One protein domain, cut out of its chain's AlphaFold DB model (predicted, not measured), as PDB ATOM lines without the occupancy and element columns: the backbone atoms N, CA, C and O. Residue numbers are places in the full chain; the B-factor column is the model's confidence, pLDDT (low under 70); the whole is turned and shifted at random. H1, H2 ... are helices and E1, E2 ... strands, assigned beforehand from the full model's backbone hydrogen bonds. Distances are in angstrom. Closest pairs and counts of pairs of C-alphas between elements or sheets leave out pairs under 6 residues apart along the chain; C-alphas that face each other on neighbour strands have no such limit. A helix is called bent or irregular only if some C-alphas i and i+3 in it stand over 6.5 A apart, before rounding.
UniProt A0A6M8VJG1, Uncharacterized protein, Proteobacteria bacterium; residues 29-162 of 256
ATOM      1  N   PHE A  29      47.527 -34.992 -11.940       98.56
ATOM      2  CA  PHE A  29      46.283 -34.758 -12.651       98.56
ATOM      3  C   PHE A  29      45.842 -33.288 -12.580       98.56
ATOM      4  O   PHE A  29      45.717 -32.703 -11.502       98.56
ATOM      5  N   HIS A  30      45.556 -32.705 -13.747       97.38
ATOM      6  CA  HIS A  30      45.010 -31.347 -13.899       97.38
ATOM      7  C   HIS A  30      43.636 -31.339 -14.593       97.38
ATOM      8  O   HIS A  30      43.150 -30.297 -15.014       97.38
ATOM      9  N   GLY A  31      42.994 -32.502 -14.736       96.06
ATOM     10  CA  GLY A  31      41.790 -32.670 -15.555       96.06
ATOM     11  C   GLY A  31      42.100 -33.213 -16.952       96.06
ATOM     12  O   GLY A  31      43.127 -32.887 -17.544       96.06
ATOM     13  N   ARG A  32      41.185 -34.033 -17.483       95.12
ATOM     14  CA  ARG A  32      41.218 -34.514 -18.878       95.12
ATOM     15  C   ARG A  32      41.079 -33.365 -19.865       95.12
ATOM     16  O   ARG A  32      41.743 -33.312 -20.893       95.12
ATOM     17  N   GLU A  33      40.192 -32.445 -19.523       92.69
ATOM     18  CA  GLU A  33      39.844 -31.293 -20.326       92.69
ATOM     19  C   GLU A  33      39.991 -30.013 -19.525       92.69
ATOM     20  O   GLU A  33      39.775 -29.964 -18.314       92.69
ATOM     21  N   HIS A  34      40.357 -28.954 -20.236       91.94
ATOM     22  CA  HIS A  34      40.413 -27.599 -19.708       91.94
ATOM     23  C   HIS A  34      39.297 -26.744 -20.328       91.94
ATOM     24  O   HIS A  34      39.473 -25.544 -20.540       91.94
ATOM     25  N   LEU A  35      38.172 -27.393 -20.642       92.69
ATOM     26  CA  LEU A  35      36.962 -26.846 -21.243       92.69
ATOM     27  C   LEU A  35      35.749 -27.295 -20.414       92.69
ATOM     28  O   LEU A  35      35.705 -28.435 -19.965       92.69
ATOM     29  N   ASN A  36      34.760 -26.427 -20.212       95.25
ATOM     30  CA  ASN A  36      33.468 -26.808 -19.649       95.25
ATOM     31  C   ASN A  36      32.577 -27.401 -20.752       95.25
ATOM     32  O   ASN A  36      32.082 -26.658 -21.605       95.25
ATOM     33  N   VAL A  37      32.390 -28.724 -20.731       95.00
ATOM     34  CA  VAL A  37      31.621 -29.462 -21.751       95.00
ATOM     35  C   VAL A  37      30.187 -28.966 -21.833       95.00
ATOM     36  O   VAL A  37      29.694 -28.702 -22.923       95.00
ATOM     37  N   GLU A  38      29.530 -28.770 -20.692       94.31
ATOM     38  CA  GLU A  38      28.126 -28.363 -20.648       94.31
ATOM     39  C   GLU A  38      27.907 -26.983 -21.285       94.31
ATOM     40  O   GLU A  38      27.012 -26.824 -22.115       94.31
ATOM     41  N   LEU A  39      28.759 -26.001 -20.966       95.06
ATOM     42  CA  LEU A  39      28.726 -24.675 -21.586       95.06
ATOM     43  C   LEU A  39      28.985 -24.757 -23.090       95.06
ATOM     44  O   LEU A  39      28.310 -24.083 -23.871       95.06
ATOM     45  N   PHE A  40      29.963 -25.567 -23.497       95.06
ATOM     46  CA  PHE A  40      30.296 -25.744 -24.904       95.06
ATOM     47  C   PHE A  40      29.119 -26.351 -25.674       95.06
ATOM     48  O   PHE A  40      28.689 -25.801 -26.685       95.06
ATOM     49  N   GLU A  41      28.524 -27.426 -25.160       94.88
ATOM     50  CA  GLU A  41      27.355 -28.058 -25.759       94.88
ATOM     51  C   GLU A  41      26.113 -27.160 -25.755       94.88
ATOM     52  O   GLU A  41      25.359 -27.146 -26.729       94.88
ATOM     53  N   HIS A  42      25.882 -26.408 -24.675       95.31
ATOM     54  CA  HIS A  42      24.804 -25.426 -24.604       95.31
ATOM     55  C   HIS A  42      24.926 -24.418 -25.748       95.31
ATOM     56  O   HIS A  42      23.969 -24.215 -26.497       95.31
ATOM     57  N   LYS A  43      26.124 -23.848 -25.924       96.38
ATOM     58  CA  LYS A  43      26.423 -22.895 -26.994       96.38
ATOM     59  C   LYS A  43      26.345 -23.517 -28.389       96.38
ATOM     60  O   LYS A  43      25.881 -22.852 -29.312       96.38
ATOM     61  N   LEU A  44      26.743 -24.782 -28.554       95.56
ATOM     62  CA  LEU A  44      26.566 -25.504 -29.820       95.56
ATOM     63  C   LEU A  44      25.082 -25.631 -30.169       95.56
ATOM     64  O   LEU A  44      24.680 -25.296 -31.279       95.56
ATOM     65  N   ARG A  45      24.255 -26.078 -29.214       96.81
ATOM     66  CA  ARG A  45      22.808 -26.263 -29.415       96.81
ATOM     67  C   ARG A  45      22.082 -24.952 -29.697       96.81
ATOM     68  O   ARG A  45      21.146 -24.946 -30.493       96.81
ATOM     69  N   SER A  46      22.491 -23.858 -29.057       96.75
ATOM     70  CA  SER A  46      21.890 -22.537 -29.266       96.75
ATOM     71  C   SER A  46      22.421 -21.802 -30.502       96.75
ATOM     72  O   SER A  46      21.889 -20.748 -30.845       96.75
ATOM     73  N   GLY A  47      23.438 -22.342 -31.186       96.56
ATOM     74  CA  GLY A  47      24.070 -21.689 -32.332       96.56
ATOM     75  C   GLY A  47      24.776 -20.386 -31.948       96.56
ATOM     76  O   GLY A  47      24.699 -19.404 -32.686       96.56
ATOM     77  N   ALA A  48      25.419 -20.353 -30.776       96.94
ATOM     78  CA  ALA A  48      26.026 -19.145 -30.233       96.94
ATOM     79  C   ALA A  48      27.105 -18.582 -31.191       96.94
ATOM     80  O   ALA A  48      28.071 -19.291 -31.498       96.94
ATOM     81  N   PRO A  49      26.983 -17.320 -31.660       96.06
ATOM     82  CA  PRO A  49      27.885 -16.773 -32.676       96.06
ATOM     83  C   PRO A  49      29.359 -16.753 -32.262       96.06
ATOM     84  O   PRO A  49      30.232 -16.958 -33.100       96.06
ATOM     85  N   ASP A  50      29.640 -16.526 -30.974       95.81
ATOM     86  CA  ASP A  50      31.004 -16.531 -30.441       95.81
ATOM     87  C   ASP A  50      31.646 -17.913 -30.565       95.81
ATOM     88  O   ASP A  50      32.792 -18.021 -31.003       95.81
ATOM     89  N   LEU A  51      30.905 -18.974 -30.239       95.88
ATOM     90  CA  LEU A  51      31.400 -20.334 -30.382       95.88
ATOM     91  C   LEU A  51      31.601 -20.715 -31.851       95.88
ATOM     92  O   LEU A  51      32.658 -21.237 -32.195       95.88
ATOM     93  N   LEU A  52      30.618 -20.444 -32.713       95.62
ATOM     94  CA  LEU A  52      30.705 -20.800 -34.133       95.62
ATOM     95  C   LEU A  52      31.894 -20.113 -34.815       95.62
ATOM     96  O   LEU A  52      32.654 -20.776 -35.514       95.62
ATOM     97  N   ALA A  53      32.114 -18.825 -34.533       95.75
ATOM     98  CA  ALA A  53      33.274 -18.095 -35.038       95.75
ATOM     99  C   ALA A  53      34.603 -18.675 -34.527       95.75
ATOM    100  O   ALA A  53      35.591 -18.684 -35.251       95.75
ATOM    101  N   ASN A  54      34.649 -19.169 -33.287       94.62
ATOM    102  CA  ASN A  54      35.844 -19.815 -32.740       94.62
ATOM    103  C   ASN A  54      36.136 -21.146 -33.451       94.62
ATOM    104  O   ASN A  54      37.267 -21.360 -33.878       94.62
ATOM    105  N   VAL A  55      35.117 -21.988 -33.649       92.81
ATOM    106  CA  VAL A  55      35.249 -23.263 -34.377       92.81
ATOM    107  C   VAL A  55      35.668 -23.039 -35.832       92.81
ATOM    108  O   VAL A  55      36.557 -23.730 -36.311       92.81
ATOM    109  N   GLU A  56      35.086 -22.054 -36.522       94.56
ATOM    110  CA  GLU A  56      35.449 -21.716 -37.909       94.56
ATOM    111  C   GLU A  56      36.910 -21.253 -38.054       94.56
ATOM    112  O   GLU A  56      37.497 -21.381 -39.125       94.56
ATOM    113  N   GLN A  57      37.498 -20.712 -36.986       93.00
ATOM    114  CA  GLN A  57      38.865 -20.187 -36.965       93.00
ATOM    115  C   GLN A  57      39.860 -21.117 -36.253       93.00
ATOM    116  O   GLN A  57      40.952 -20.665 -35.903       93.00
ATOM    117  N   ASP A  58      39.483 -22.370 -35.968       88.94
ATOM    118  CA  ASP A  58      40.291 -23.325 -35.192       88.94
ATOM    119  C   ASP A  58      40.832 -22.729 -33.873       88.94
ATOM    120  O   ASP A  58      41.966 -22.960 -33.444       88.94
ATOM    121  N   SER A  59      40.001 -21.920 -33.211       88.56
ATOM    122  CA  SER A  59      40.322 -21.187 -31.988       88.56
ATOM    123  C   SER A  59      39.356 -21.554 -30.867       88.56
ATOM    124  O   SER A  59      38.217 -21.937 -31.095       88.56
ATOM    125  N   LEU A  60      39.806 -21.407 -29.620       85.00
ATOM    126  CA  LEU A  60      38.960 -21.503 -28.422       85.00
ATOM    127  C   LEU A  60      39.103 -20.268 -27.520       85.00
ATOM    128  O   LEU A  60      38.602 -20.244 -26.400       85.00
ATOM    129  N   THR A  61      39.837 -19.247 -27.968       84.12
ATOM    130  CA  THR A  61      40.262 -18.127 -27.113       84.12
ATOM    131  C   THR A  61      39.189 -17.055 -26.927       84.12
ATOM    132  O   THR A  61      39.277 -16.268 -25.987       84.12
ATOM    133  N   GLY A  62      38.171 -17.032 -27.793       87.00
ATOM    134  CA  GLY A  62      37.108 -16.027 -27.795       87.00
ATOM    135  C   GLY A  62      35.760 -16.508 -27.259       87.00
ATOM    136  O   GLY A  62      34.777 -15.793 -27.431       87.00
ATOM    137  N   ILE A  63      35.678 -17.699 -26.658       92.75
ATOM    138  CA  ILE A  63      34.411 -18.234 -26.137       92.75
ATOM    139  C   ILE A  63      34.032 -17.468 -24.864       92.75
ATOM    140  O   ILE A  63      34.725 -17.539 -23.845       92.75
ATOM    141  N   ALA A  64      32.927 -16.728 -24.917       92.75
ATOM    142  CA  ALA A  64      32.453 -15.933 -23.794       92.75
ATOM    143  C   ALA A  64      31.684 -16.793 -22.777       92.75
ATOM    144  O   ALA A  64      31.286 -17.927 -23.046       92.75
ATOM    145  N   GLY A  65      31.445 -16.243 -21.584       92.00
ATOM    146  CA  GLY A  65      30.435 -16.805 -20.684       92.00
ATOM    147  C   GLY A  65      29.028 -16.686 -21.283       92.00
ATOM    148  O   GLY A  65      28.816 -15.945 -22.245       92.00
ATOM    149  N   ASP A  66      28.067 -17.392 -20.696       94.25
ATOM    150  CA  ASP A  66      26.665 -17.331 -21.113       94.25
ATOM    151  C   ASP A  66      25.769 -16.864 -19.951       94.25
ATOM    152  O   ASP A  66      25.919 -17.380 -18.837       94.25
ATOM    153  N   PRO A  67      24.846 -15.904 -20.158       93.19
ATOM    154  CA  PRO A  67      23.884 -15.502 -19.133       93.19
ATOM    155  C   PRO A  67      23.020 -16.650 -18.595       93.19
ATOM    156  O   PRO A  67      22.589 -16.573 -17.446       93.19
ATOM    157  N   ALA A  68      22.782 -17.702 -19.389       92.19
ATOM    158  CA  ALA A  68      22.060 -18.892 -18.946       92.19
ATOM    159  C   ALA A  68      22.869 -19.746 -17.954       92.19
ATOM    160  O   ALA A  68      22.282 -20.500 -17.187       92.19
ATOM    161  N   MET A  69      24.199 -19.604 -17.932       92.81
ATOM    162  CA  MET A  69      25.115 -20.359 -17.068       92.81
ATOM    163  C   MET A  69      26.047 -19.412 -16.288       92.81
ATOM    164  O   MET A  69      27.272 -19.417 -16.477       92.81
ATOM    165  N   PRO A  70      25.501 -18.555 -15.406       90.56
ATOM    166  CA  PRO A  70      26.266 -17.500 -14.754       90.56
ATOM    167  C   PRO A  70      27.427 -18.058 -13.918       90.56
ATOM    168  O   PRO A  70      27.281 -18.998 -13.140       90.56
ATOM    169  N   GLY A  71      28.605 -17.445 -14.054       87.31
ATOM    170  CA  GLY A  71      29.810 -17.826 -13.305       87.31
ATOM    171  C   GLY A  71      30.560 -19.051 -13.851       87.31
ATOM    172  O   GLY A  71      31.680 -19.334 -13.390       87.31
ATOM    173  N   VAL A  72      30.005 -19.734 -14.858       92.12
ATOM    174  CA  VAL A  72      30.702 -20.756 -15.643       92.12
ATOM    175  C   VAL A  72      31.474 -20.062 -16.762       92.12
ATOM    176  O   VAL A  72      30.953 -19.234 -17.500       92.12
ATOM    177  N   GLY A  73      32.767 -20.357 -16.834       92.00
ATOM    178  CA  GLY A  73      33.662 -19.835 -17.861       92.00
ATOM    179  C   GLY A  73      34.156 -21.012 -18.680       92.00
ATOM    180  O   GLY A  73      34.254 -22.113 -18.137       92.00
ATOM    181  N   PHE A  74      34.480 -20.792 -19.953       92.38
ATOM    182  CA  PHE A  74      34.806 -21.896 -20.855       92.38
ATOM    183  C   PHE A  74      35.975 -22.744 -20.352       92.38
ATOM    184  O   PHE A  74      35.933 -23.948 -20.515       92.38
ATOM    185  N   THR A  75      36.961 -22.177 -19.650       92.94
ATOM    186  CA  THR A  75      38.092 -22.946 -19.103       92.94
ATOM    187  C   THR A  75      37.813 -23.659 -17.776       92.94
ATOM    188  O   THR A  75      38.685 -24.348 -17.246       92.94
ATOM    189  N   HIS A  76      36.623 -23.489 -17.195       93.50
ATOM    190  CA  HIS A  76      36.247 -24.078 -15.914       93.50
ATOM    191  C   HIS A  76      35.646 -25.470 -16.133       93.50
ATOM    192  O   HIS A  76      34.429 -25.615 -16.049       93.50
ATOM    193  N   ALA A  77      36.471 -26.489 -16.383       95.44
ATOM    194  CA  ALA A  77      35.985 -27.841 -16.695       95.44
ATOM    195  C   ALA A  77      34.931 -28.368 -15.704       95.44
ATOM    196  O   ALA A  77      33.905 -28.881 -16.122       95.44
ATOM    197  N   PHE A  78      35.129 -28.122 -14.402       95.75
ATOM    198  CA  PHE A  78      34.172 -28.463 -13.337       95.75
ATOM    199  C   PHE A  78      33.448 -27.233 -12.759       95.75
ATOM    200  O   PHE A  78      33.021 -27.222 -11.599       95.75
ATOM    201  N   GLY A  79      33.367 -26.149 -13.531       93.00
ATOM    202  CA  GLY A  79      32.578 -24.968 -13.198       93.00
ATOM    203  C   GLY A  79      31.099 -25.329 -13.139       93.00
ATOM    204  O   GLY A  79      30.569 -25.883 -14.090       93.00
ATOM    205  N   LEU A  80      30.448 -25.021 -12.019       93.00
ATOM    206  CA  LEU A  80      29.072 -25.428 -11.750       93.00
ATOM    207  C   LEU A  80      28.153 -24.208 -11.710       93.00
ATOM    208  O   LEU A  80      28.425 -23.267 -10.961       93.00
ATOM    209  N   HIS A  81      27.067 -24.253 -12.475       90.12
ATOM    210  CA  HIS A  81      25.945 -23.317 -12.369       90.12
ATOM    211  C   HIS A  81      24.707 -24.013 -11.779       90.12
ATOM    212  O   HIS A  81      24.065 -23.436 -10.901       90.12
ATOM    213  N   ASP A  82      24.435 -25.246 -12.215       93.38
ATOM    214  CA  ASP A  82      23.319 -26.093 -11.785       93.38
ATOM    215  C   ASP A  82      23.860 -27.452 -11.308       93.38
ATOM    216  O   ASP A  82      24.723 -28.053 -11.951       93.38
ATOM    217  N   GLY A  83      23.366 -27.948 -10.171       94.19
ATOM    218  CA  GLY A  83      23.702 -29.267  -9.634       94.19
ATOM    219  C   GLY A  83      23.382 -30.438 -10.574       94.19
ATOM    220  O   GLY A  83      23.995 -31.500 -10.432       94.19
ATOM    221  N   ALA A  84      22.497 -30.253 -11.557       94.31
ATOM    222  CA  ALA A  84      22.185 -31.242 -12.589       94.31
ATOM    223  C   ALA A  84      23.409 -31.670 -13.424       94.31
ATOM    224  O   ALA A  84      23.416 -32.778 -13.953       94.31
ATOM    225  N   ALA A  85      24.466 -30.852 -13.480       94.06
ATOM    226  CA  ALA A  85      25.711 -31.167 -14.185       94.06
ATOM    227  C   ALA A  85      26.650 -32.113 -13.410       94.06
ATOM    228  O   ALA A  85      27.596 -32.673 -13.971       94.06
ATOM    229  N   LEU A  86      26.416 -32.312 -12.105       96.38
ATOM    230  CA  LEU A  86      27.306 -33.100 -11.247       96.38
ATOM    231  C   LEU A  86      27.504 -34.554 -11.709       96.38
ATOM    232  O   LEU A  86      28.639 -35.015 -11.617       96.38
ATOM    233  N   PRO A  87      26.488 -35.300 -12.190       97.19
ATOM    234  CA  PRO A  87      26.700 -36.634 -12.752       97.19
ATOM    235  C   PRO A  87      27.711 -36.640 -13.909       97.19
ATOM    236  O   PRO A  87      28.679 -37.390 -13.843       97.19
ATOM    237  N   GLY A  88      27.573 -35.733 -14.884       96.50
ATOM    238  CA  GLY A  88      28.519 -35.624 -16.001       96.50
ATOM    239  C   GLY A  88      29.927 -35.231 -15.545       96.50
ATOM    240  O   GLY A  88      30.916 -35.802 -15.995       96.50
ATOM    241  N   HIS A  89      30.042 -34.328 -14.565       97.12
ATOM    242  CA  HIS A  89      31.338 -34.010 -13.956       97.12
ATOM    243  C   HIS A  89      32.000 -35.223 -13.285       97.12
ATOM    244  O   HIS A  89      33.226 -35.317 -13.305       97.12
ATOM    245  N   ARG A  90      31.226 -36.145 -12.689       98.19
ATOM    246  CA  ARG A  90      31.780 -37.386 -12.121       98.19
ATOM    247  C   ARG A  90      32.324 -38.292 -13.214       98.19
ATOM    248  O   ARG A  90      33.448 -38.754 -13.078       98.19
ATOM    249  N   GLU A  91      31.576 -38.484 -14.296       97.94
ATOM    250  CA  GLU A  91      32.012 -39.296 -15.441       97.94
ATOM    251  C   GLU A  91      33.303 -38.745 -16.061       97.94
ATOM    252  O   GLU A  91      34.266 -39.487 -16.240       97.94
ATOM    253  N   ILE A  92      33.365 -37.429 -16.295       97.69
ATOM    254  CA  ILE A  92      34.560 -36.736 -16.802       97.69
ATOM    255  C   ILE A  92      35.755 -36.912 -15.862       97.69
ATOM    256  O   ILE A  92      36.883 -37.119 -16.312       97.69
ATOM    257  N   LEU A  93      35.530 -36.791 -14.552       98.38
ATOM    258  CA  LEU A  93      36.582 -36.914 -13.549       98.38
ATOM    259  C   LEU A  93      37.114 -38.350 -13.461       98.38
ATOM    260  O   LEU A  93      38.329 -38.533 -13.448       98.38
ATOM    261  N   THR A  94      36.226 -39.347 -13.433       98.56
ATOM    262  CA  THR A  94      36.596 -40.767 -13.416       98.56
ATOM    263  C   THR A  94      37.365 -41.139 -14.677       98.56
ATOM    264  O   THR A  94      38.508 -41.574 -14.564       98.56
ATOM    265  N   ASP A  95      36.804 -40.876 -15.864       98.44
ATOM    266  CA  ASP A  95      37.493 -41.171 -17.124       98.44
ATOM    267  C   ASP A  95      38.825 -40.423 -17.211       98.44
ATOM    268  O   ASP A  95      39.836 -41.004 -17.579       98.44
ATOM    269  N   GLY A  96      38.871 -39.155 -16.802       98.31
ATOM    270  CA  GLY A  96      40.102 -38.375 -16.827       98.31
ATOM    271  C   GLY A  96      41.230 -38.949 -15.974       98.31
ATOM    272  O   GLY A  96      42.382 -38.928 -16.407       98.31
ATOM    273  N   LEU A  97      40.915 -39.465 -14.787       98.56
ATOM    274  CA  LEU A  97      41.899 -40.130 -13.934       98.56
ATOM    275  C   LEU A  97      42.352 -41.468 -14.535       98.56
ATOM    276  O   LEU A  97      43.538 -41.786 -14.465       98.56
ATOM    277  N   ASP A  98      41.446 -42.209 -15.173       98.56
ATOM    278  CA  ASP A  98      41.777 -43.463 -15.858       98.56
ATOM    279  C   ASP A  98      42.664 -43.203 -17.089       98.56
ATOM    280  O   ASP A  98      43.704 -43.837 -17.249       98.56
ATOM    281  N   ARG A  99      42.337 -42.193 -17.912       98.50
ATOM    282  CA  ARG A  99      43.181 -41.757 -19.041       98.50
ATOM    283  C   ARG A  99      44.555 -41.279 -18.574       98.50
ATOM    284  O   ARG A  99      45.547 -41.506 -19.260       98.50
ATOM    285  N   PHE A 100      44.628 -40.598 -17.428       98.50
ATOM    286  CA  PHE A 100      45.910 -40.191 -16.852       98.50
ATOM    287  C   PHE A 100      46.786 -41.418 -16.568       98.50
ATOM    288  O   PHE A 100      47.951 -41.437 -16.957       98.50
ATOM    289  N   GLU A 101      46.222 -42.442 -15.931       98.50
ATOM    290  CA  GLU A 101      46.936 -43.680 -15.620       98.50
ATOM    291  C   GLU A 101      47.353 -44.443 -16.881       98.50
ATOM    292  O   GLU A 101      48.483 -44.917 -16.953       98.50
ATOM    293  N   GLU A 102      46.502 -44.487 -17.908       98.31
ATOM    294  CA  GLU A 102      46.850 -45.074 -19.207       98.31
ATOM    295  C   GLU A 102      48.050 -44.376 -19.872       98.31
ATOM    296  O   GLU A 102      48.899 -45.043 -20.461       98.31
ATOM    297  N   VAL A 103      48.135 -43.043 -19.783       97.19
ATOM    298  CA  VAL A 103      49.215 -42.255 -20.404       97.19
ATOM    299  C   VAL A 103      50.517 -42.345 -19.612       97.19
ATOM    300  O   VAL A 103      51.590 -42.477 -20.203       97.19
ATOM    301  N   TRP A 104      50.444 -42.244 -18.284       97.00
ATOM    302  CA  TRP A 104      51.630 -42.121 -17.431       97.00
ATOM    303  C   TRP A 104      52.079 -43.439 -16.798       97.00
ATOM    304  O   TRP A 104      53.198 -43.520 -16.296       97.00
ATOM    305  N   GLY A 105      51.240 -44.477 -16.827       97.38
ATOM    306  CA  GLY A 105      51.519 -45.781 -16.225       97.38
ATOM    307  C   GLY A 105      51.391 -45.816 -14.699       97.38
ATOM    308  O   GLY A 105      51.797 -46.798 -14.080       97.38
ATOM    309  N   PHE A 106      50.857 -44.761 -14.077       97.69
ATOM    310  CA  PHE A 106      50.593 -44.697 -12.639       97.69
ATOM    311  C   PHE A 106      49.382 -43.816 -12.321       97.69
ATOM    312  O   PHE A 106      49.065 -42.869 -13.045       97.69
ATOM    313  N   ARG A 107      48.721 -44.093 -11.191       98.12
ATOM    314  CA  ARG A 107      47.599 -43.287 -10.698       98.12
ATOM    315  C   ARG A 107      48.083 -41.967 -10.100       98.12
ATOM    316  O   ARG A 107      48.989 -41.953  -9.268       98.12
ATOM    317  N   SER A 108      47.444 -40.855 -10.466       98.25
ATOM    318  CA  SER A 108      47.739 -39.557  -9.850       98.25
ATOM    319  C   SER A 108      47.321 -39.531  -8.380       98.25
ATOM    320  O   SER A 108      46.169 -39.820  -8.058       98.25
ATOM    321  N   LYS A 109      48.228 -39.104  -7.496       98.19
ATOM    322  CA  LYS A 109      47.949 -38.905  -6.064       98.19
ATOM    323  C   LYS A 109      47.358 -37.526  -5.778       98.19
ATOM    324  O   LYS A 109      46.670 -37.336  -4.776       98.19
ATOM    325  N   THR A 110      47.620 -36.546  -6.635       98.31
ATOM    326  CA  THR A 110      47.150 -35.171  -6.444       98.31
ATOM    327  C   THR A 110      46.282 -34.706  -7.603       98.31
ATOM    328  O   THR A 110      46.383 -35.212  -8.722       98.31
ATOM    329  N   PHE A 111      45.402 -33.748  -7.329       98.50
ATOM    330  CA  PHE A 111      44.533 -33.142  -8.324       98.50
ATOM    331  C   PHE A 111      44.575 -31.624  -8.207       98.50
ATOM    332  O   PHE A 111      44.254 -31.053  -7.164       98.50
ATOM    333  N   THR A 112      44.921 -30.960  -9.305       97.88
ATOM    334  CA  THR A 112      44.693 -29.526  -9.477       97.88
ATOM    335  C   THR A 112      43.499 -29.346 -10.408       97.88
ATOM    336  O   THR A 112      43.634 -29.526 -11.611       97.88
ATOM    337  N   PRO A 113      42.297 -29.027  -9.906       96.88
ATOM    338  CA  PRO A 113      41.156 -28.828 -10.789       96.88
ATOM    339  C   PRO A 113      41.424 -27.674 -11.767       96.88
ATOM    340  O   PRO A 113      42.008 -26.666 -11.350       96.88
ATOM    341  N   PRO A 114      40.964 -27.737 -13.030       95.56
ATOM    342  CA  PRO A 114      40.994 -26.596 -13.937       95.56
ATOM    343  C   PRO A 114      40.413 -25.338 -13.285       95.56
ATOM    344  O   PRO A 114      39.345 -25.363 -12.664       95.56
ATOM    345  N   ALA A 115      41.162 -24.236 -13.373       93.19
ATOM    346  CA  ALA A 115      40.883 -22.976 -12.673       93.19
ATOM    347  C   ALA A 115      40.691 -23.098 -11.141       93.19
ATOM    348  O   ALA A 115      40.093 -22.224 -10.512       93.19
ATOM    349  N   GLN A 116      41.186 -24.186 -10.543       94.69
ATOM    350  CA  GLN A 116      41.018 -24.589  -9.146       94.69
ATOM    351  C   GLN A 116      39.548 -24.584  -8.677       94.69
ATOM    352  O   GLN A 116      39.237 -24.287  -7.515       94.69
ATOM    353  N   LYS A 117      38.618 -24.909  -9.589       92.94
ATOM    354  CA  LYS A 117      37.183 -25.036  -9.307       92.94
ATOM    355  C   LYS A 117      36.782 -26.505  -9.263       92.94
ATOM    356  O   LYS A 117      36.998 -27.231 -10.222       92.94
ATOM    357  N   LEU A 118      36.175 -26.923  -8.153       94.75
ATOM    358  CA  LEU A 118      35.670 -28.285  -7.962       94.75
ATOM    359  C   LEU A 118      34.555 -28.306  -6.914       94.75
ATOM    360  O   LEU A 118      34.756 -27.851  -5.792       94.75
ATOM    361  N   HIS A 119      33.365 -28.787  -7.245       95.06
ATOM    362  CA  HIS A 119      32.287 -28.858  -6.256       95.06
ATOM    363  C   HIS A 119      32.579 -29.939  -5.185       95.06
ATOM    364  O   HIS A 119      33.084 -30.998  -5.555       95.06
ATOM    365  N   PRO A 120      32.236 -29.756  -3.887       93.88
ATOM    366  CA  PRO A 120      32.533 -30.751  -2.851       93.88
ATOM    367  C   PRO A 120      31.911 -32.128  -3.092       93.88
ATOM    368  O   PRO A 120      32.480 -33.136  -2.693       93.88
ATOM    369  N   ALA A 121      30.785 -32.184  -3.811       95.44
ATOM    370  CA  ALA A 121      30.148 -33.441  -4.220       95.44
ATOM    371  C   ALA A 121      30.982 -34.286  -5.211       95.44
ATOM    372  O   ALA A 121      30.557 -35.385  -5.564       95.44
ATOM    373  N   LEU A 122      32.119 -33.763  -5.689       97.00
ATOM    374  CA  LEU A 122      33.082 -34.461  -6.546       97.00
ATOM    375  C   LEU A 122      34.326 -34.930  -5.773       97.00
ATOM    376  O   LEU A 122      35.165 -35.612  -6.354       97.00
ATOM    377  N   HIS A 123      34.470 -34.574  -4.488       96.31
ATOM    378  CA  HIS A 123      35.626 -34.992  -3.689       96.31
ATOM    379  C   HIS A 123      35.696 -36.514  -3.562       96.31
ATOM    380  O   HIS A 123      36.737 -37.081  -3.854       96.31
ATOM    381  N   GLU A 124      34.584 -37.170  -3.219       96.75
ATOM    382  CA  GLU A 124      34.526 -38.634  -3.109       96.75
ATOM    383  C   GLU A 124      34.890 -39.314  -4.435       96.75
ATOM    384  O   GLU A 124      35.634 -40.288  -4.450       96.75
ATOM    385  N   THR A 125      34.447 -38.765  -5.571       98.19
ATOM    386  CA  THR A 125      34.831 -39.279  -6.891       98.19
ATOM    387  C   THR A 125      36.339 -39.162  -7.121       98.19
ATOM    388  O   THR A 125      36.958 -40.146  -7.515       98.19
ATOM    389  N   ALA A 126      36.952 -38.012  -6.817       98.00
ATOM    390  CA  ALA A 126      38.408 -37.858  -6.899       98.00
ATOM    391  C   ALA A 126      39.139 -38.845  -5.968       98.00
ATOM    392  O   ALA A 126      40.064 -39.530  -6.399       98.00
ATOM    393  N   GLU A 127      38.699 -38.940  -4.712       97.44
ATOM    394  CA  GLU A 127      39.286 -39.792  -3.671       97.44
ATOM    395  C   GLU A 127      39.202 -41.279  -4.039       97.44
ATOM    396  O   GLU A 127      40.198 -41.995  -3.964       97.44
ATOM    397  N   SER A 128      38.041 -41.734  -4.518       97.44
ATOM    398  CA  SER A 128      37.844 -43.104  -5.011       97.44
ATOM    399  C   SER A 128      38.727 -43.420  -6.223       97.44
ATOM    400  O   SER A 128      39.143 -44.559  -6.411       97.44
ATOM    401  N   GLY A 129      39.078 -42.394  -7.002       97.44
ATOM    402  CA  GLY A 129      40.056 -42.460  -8.075       97.44
ATOM    403  C   GLY A 129      41.507 -42.278  -7.621       97.44
ATOM    404  O   GLY A 129      42.330 -41.914  -8.451       97.44
ATOM    405  N   GLY A 130      41.849 -42.485  -6.347       97.25
ATOM    406  CA  GLY A 130      43.233 -42.473  -5.852       97.25
ATOM    407  C   GLY A 130      43.802 -41.097  -5.493       97.25
ATOM    408  O   GLY A 130      44.943 -41.011  -5.039       97.25
ATOM    409  N   VAL A 131      43.026 -40.019  -5.643       98.19
ATOM    410  CA  VAL A 131      43.468 -38.673  -5.264       98.19
ATOM    411  C   VAL A 131      43.459 -38.530  -3.744       98.19
ATOM    412  O   VAL A 131      42.411 -38.517  -3.106       98.19
ATOM    413  N   VAL A 132      44.635 -38.326  -3.157       97.19
ATOM    414  CA  VAL A 132      44.816 -38.062  -1.722       97.19
ATOM    415  C   VAL A 132      44.993 -36.576  -1.413       97.19
ATOM    416  O   VAL A 132      44.951 -36.179  -0.248       97.19
ATOM    417  N   SER A 133      45.175 -35.729  -2.433       97.62
ATOM    418  CA  SER A 133      45.338 -34.284  -2.253       97.62
ATOM    419  C   SER A 133      44.724 -33.441  -3.363       97.62
ATOM    420  O   SER A 133      44.809 -33.783  -4.540       97.62
ATOM    421  N   ILE A 134      44.138 -32.301  -2.987       97.69
ATOM    422  CA  ILE A 134      43.519 -31.347  -3.916       97.69
ATOM    423  C   ILE A 134      44.136 -29.953  -3.735       97.69
ATOM    424  O   ILE A 134      44.117 -29.401  -2.629       97.69
ATOM    425  N   ASP A 135      44.627 -29.357  -4.827       97.31
ATOM    426  CA  ASP A 135      45.070 -27.956  -4.859       97.31
ATOM    427  C   ASP A 135      43.864 -27.009  -4.840       97.31
ATOM    428  O   ASP A 135      42.951 -27.090  -5.670       97.31
ATOM    429  N   LYS A 136      43.859 -26.085  -3.877       96.06
ATOM    430  CA  LYS A 136      42.808 -25.085  -3.687       96.06
ATOM    431  C   LYS A 136      43.429 -23.693  -3.563       96.06
ATOM    432  O   LYS A 136      44.488 -23.521  -2.955       96.06
ATOM    433  N   PRO A 137      42.754 -22.644  -4.057       95.19
ATOM    434  CA  PRO A 137      43.202 -21.280  -3.821       95.19
ATOM    435  C   PRO A 137      43.075 -20.942  -2.330       95.19
ATOM    436  O   PRO A 137      42.148 -21.394  -1.654       95.19
ATOM    437  N   PHE A 138      43.956 -20.070  -1.832       95.50
ATOM    438  CA  PHE A 138      43.907 -19.597  -0.442       95.50
ATOM    439  C   PHE A 138      42.538 -19.005  -0.075       95.50
ATOM    440  O   PHE A 138      42.037 -19.210   1.027       95.50
ATOM    441  N   ARG A 139      41.919 -18.277  -1.012       95.56
ATOM    442  CA  ARG A 139      40.560 -17.745  -0.893       95.56
ATOM    443  C   ARG A 139      39.800 -17.987  -2.182       95.56
ATOM    444  O   ARG A 139      40.312 -17.675  -3.254       95.56
ATOM    445  N   CYS A 140      38.565 -18.456  -2.078       92.94
ATOM    446  CA  CYS A 140      37.661 -18.523  -3.222       92.94
ATOM    447  C   CYS A 140      36.200 -18.324  -2.831       92.94
ATOM    448  O   CYS A 140      35.823 -18.347  -1.660       92.94
ATOM    449  N   THR A 141      35.386 -18.095  -3.859       91.69
ATOM    450  CA  THR A 141      33.929 -18.191  -3.795       91.69
ATOM    451  C   THR A 141      33.509 -19.317  -4.727       91.69
ATOM    452  O   THR A 141      33.879 -19.313  -5.902       91.69
ATOM    453  N   ARG A 142      32.780 -20.290  -4.193       90.00
ATOM    454  CA  ARG A 142      32.344 -21.493  -4.895       90.00
ATOM    455  C   ARG A 142      30.847 -21.424  -5.153       90.00
ATOM    456  O   ARG A 142      30.100 -21.130  -4.229       90.00
ATOM    457  N   ALA A 143      30.422 -21.686  -6.384       92.06
ATOM    458  CA  ALA A 143      29.011 -21.870  -6.703       92.06
ATOM    459  C   ALA A 143      28.545 -23.252  -6.221       92.06
ATOM    460  O   ALA A 143      29.286 -24.227  -6.366       92.06
ATOM    461  N   MET A 144      27.342 -23.320  -5.647       93.19
ATOM    462  CA  MET A 144      26.784 -24.552  -5.068       93.19
ATOM    463  C   MET A 144      25.795 -25.274  -5.994       93.19
ATOM    464  O   MET A 144      25.321 -26.352  -5.659       93.19
ATOM    465  N   GLY A 145      25.507 -24.710  -7.173       91.12
ATOM    466  CA  GLY A 145      24.604 -25.323  -8.152       91.12
ATOM    467  C   GLY A 145      23.110 -25.096  -7.887       91.12
ATOM    468  O   GLY A 145      22.283 -25.658  -8.588       91.12
ATOM    469  N   ASP A 146      22.755 -24.286  -6.887       91.94
ATOM    470  CA  ASP A 146      21.377 -23.958  -6.477       91.94
ATOM    471  C   ASP A 146      21.124 -22.434  -6.476       91.94
ATOM    472  O   ASP A 146      20.258 -21.915  -5.772       91.94
ATOM    473  N   GLY A 147      21.942 -21.689  -7.225       89.56
ATOM    474  CA  GLY A 147      21.960 -20.224  -7.220       89.56
ATOM    475  C   GLY A 147      22.688 -19.599  -6.022       89.56
ATOM    476  O   GLY A 147      22.891 -18.384  -6.005       89.56
ATOM    477  N   THR A 148      23.139 -20.393  -5.044       92.50
ATOM    478  CA  THR A 148      23.920 -19.902  -3.904       92.50
ATOM    479  C   THR A 148      25.427 -20.039  -4.124       92.50
ATOM    480  O   THR A 148      25.919 -20.721  -5.032       92.50
ATOM    481  N   SER A 149      26.198 -19.350  -3.279       93.19
ATOM    482  CA  SER A 149      27.653 -19.464  -3.267       93.19
ATOM    483  C   SER A 149      28.216 -19.489  -1.853       93.19
ATOM    484  O   SER A 149      27.648 -18.922  -0.919       93.19
ATOM    485  N   ARG A 150      29.375 -20.129  -1.704       92.19
ATOM    486  CA  ARG A 150      30.095 -20.262  -0.442       92.19
ATOM    487  C   ARG A 150      31.472 -19.625  -0.545       92.19
ATOM    488  O   ARG A 150      32.240 -19.932  -1.452       92.19
ATOM    489  N   ARG A 151      31.806 -18.757   0.411       94.75
ATOM    490  CA  ARG A 151      33.173 -18.247   0.578       94.75
ATOM    491  C   ARG A 151      34.003 -19.234   1.383       94.75
ATOM    492  O   ARG A 151      33.552 -19.740   2.410       94.75
ATOM    493  N   GLU A 152      35.226 -19.461   0.935       92.31
ATOM    494  CA  GLU A 152      36.155 -20.404   1.545       92.31
ATOM    495  C   GLU A 152      37.519 -19.745   1.756       92.31
ATOM    496  O   GLU A 152      37.986 -18.946   0.939       92.31
ATOM    497  N   VAL A 153      38.149 -20.104   2.874       94.50
ATOM    498  CA  VAL A 153      39.558 -19.839   3.163       94.50
ATOM    499  C   VAL A 153      40.204 -21.195   3.402       94.50
ATOM    500  O   VAL A 153      39.698 -21.966   4.224       94.50
ATOM    501  N   ASN A 154      41.271 -21.476   2.661       94.69
ATOM    502  CA  ASN A 154      41.956 -22.763   2.635       94.69
ATOM    503  C   ASN A 154      43.401 -22.609   3.116       94.69
ATOM    504  O   ASN A 154      44.039 -21.588   2.871       94.69
ATOM    505  N   HIS A 155      43.936 -23.653   3.744       93.56
ATOM    506  CA  HIS A 155      45.334 -23.758   4.158       93.56
ATOM    507  C   HIS A 155      45.899 -25.128   3.761       93.56
ATOM    508  O   HIS A 155      45.153 -26.097   3.647       93.56
ATOM    509  N   SER A 156      47.211 -25.242   3.554       93.81
ATOM    510  CA  SER A 156      47.795 -26.567   3.318       93.81
ATOM    511  C   SER A 156      47.614 -27.469   4.548       93.81
ATOM    512  O   SER A 156      47.810 -27.002   5.672       93.81
ATOM    513  N   GLY A 157      47.245 -28.731   4.327       92.62
ATOM    514  CA  GLY A 157      46.921 -29.719   5.360       92.62
ATOM    515  C   GLY A 157      45.483 -30.245   5.270       92.62
ATOM    516  O   GLY A 157      44.680 -29.813   4.434       92.62
ATOM    517  N   ARG A 158      45.146 -31.201   6.139       86.88
ATOM    518  CA  ARG A 158      43.788 -31.745   6.267       86.88
ATOM    519  C   ARG A 158      42.867 -30.722   6.937       86.88
ATOM    520  O   ARG A 158      43.226 -30.103   7.936       86.88
ATOM    521  N   GLN A 159      41.678 -30.519   6.376       80.75
ATOM    522  CA  GLN A 159      40.713 -29.522   6.845       80.75
ATOM    523  C   GLN A 159      39.288 -30.090   6.832       80.75
ATOM    524  O   GLN A 159      38.972 -30.933   6.001       80.75
ATOM    525  N   ARG A 160      38.406 -29.551   7.691       72.69
ATOM    526  CA  ARG A 160      36.931 -29.665   7.591       72.69
ATOM    527  C   ARG A 160      36.410 -31.089   7.315       72.69
ATOM    528  O   ARG A 160      35.596 -31.262   6.415       72.69
ATOM    529  N   GLU A 161      36.898 -32.074   8.070       77.50
ATOM    530  CA  GLU A 161      36.454 -33.483   8.007       77.50
ATOM    531  C   GLU A 161      36.623 -34.167   6.634       77.50
ATOM    532  O   GLU A 161      36.060 -35.230   6.398       77.50
ATOM    533  N   GLN A 162      37.412 -33.594   5.718       85.88
ATOM    534  CA  GLN A 162      37.638 -34.180   4.394       85.88
ATOM    535  C   GLN A 162      38.714 -35.290   4.437       85.88
ATOM    536  O   GLN A 162      39.633 -35.244   5.269       85.88
TER     537      GLN A 162
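AT A GLANCE: This is residues 29 to 162 of the 256 residues of an uncharacterized protein of Proteobacteria bacterium (UniProt A0A6M8VJG1). Two helices packed side by side, H3 and H4, lie on one side of a body whose middle is filled largely by loops; the corner of H1 and H2 lies toward one end of the longest span, and the two-strand hairpin of E2 and E3 lies along another side. H4 packs on residues 86 to 94 of H3, and the short strand E1 runs beside residues 110 to 111 of the long link between these two helices. The printed part has 134 residues, with four named helices and then three named strands, in the order H1, H2, H3, H4, E1, E2, E3. The one sheet, E2 - E3, is antiparallel, and the class is mixed, helices and strands, with under half of the residues, 62 of 134, in named elements. The whole is compact, with a radius of gyration of the C-alphas of 15.5 A, and the C-alphas span 44 by 37 by 24 A.

IN THESE COORDINATES: The printed part begins at Phe 29, and H1 follows as residues 37 to 46, 14.1 A from first to last C-alpha, with C-alpha 37 at (31.621, -29.462, -21.751). H2 is residues 49 to 56, 10.4 A. After residues 57 to 82, which hold no named element, comes H3, residues 83 to 104, the longest helix, 31.7 A, with C-alpha 83 at (23.702, -29.267, -9.634). H3 is irregular: C-alphas 84 and 87 are 7.0 A apart. H4 is residues 120 to 128, 13.6 A, and only just irregular, with C-alphas 121 and 124 at 6.9 A. E1 is residues 133 to 135, 6.8 A. E2 is residues 139 to 143, 13.6 A, and E3 is residues 149 to 153, 13.5 A, ending with C-alpha 153 at (39.558, -19.839, 3.163).

HOW THE PARTS SIT: H1 and H2 touch, with the C-alphas of Lys 43 and Leu 51 closest at 6.5 A, and their lines are about perpendicular, at 75 degrees. H1 and H3 are close but not clearly touching: their closest C-alphas, of Glu 38 and Ala 85, are 7.4 A apart. They run opposite ways at a steep tilt of 57 degrees. H2 and H3 are apart. H3 touches H4 with residues 86 to 94 alone, the closest C-alphas being those of Arg 90 and Thr 125 at 6.3 A; the two run the same way at a shallow tilt of 29 degrees. H4 and E1 are near each other, with a closest approach of 8.3 A between C-alphas. E1 pairs with no named strand, but its residues 133 to 134 pair with residues 110 to 111, parallel. E2 and E3 are a hairpin of antiparallel strands, with 159 degrees between their directions; C-alphas 141 and 151 face each other at 4.4 A. Across this pair N 142 and O 150 are 2.8 A apart and N 152 and O 140 are 2.9 A apart, both within hydrogen-bond range. H3 and H4 are each apart from E2 and E3. In H1 and H2 every O i to N i+4 pair is within hydrogen-bond range; in H3 it is 16 of 18 and in H4 3 of 5.

THE WHOLE: The two C-alphas farthest apart, of Glu 56 and Glu 161, are 47.4 A apart, and those of Phe 29 and Gln 162 are 19.1 A apart. The printed part has no cut. The links H2 to H3, 26 residues, and H3 to H4, 15 residues, are long; the other four are tight. The mean pLDDT of the printed part of this model is 94.4, and no printed residue is under 70.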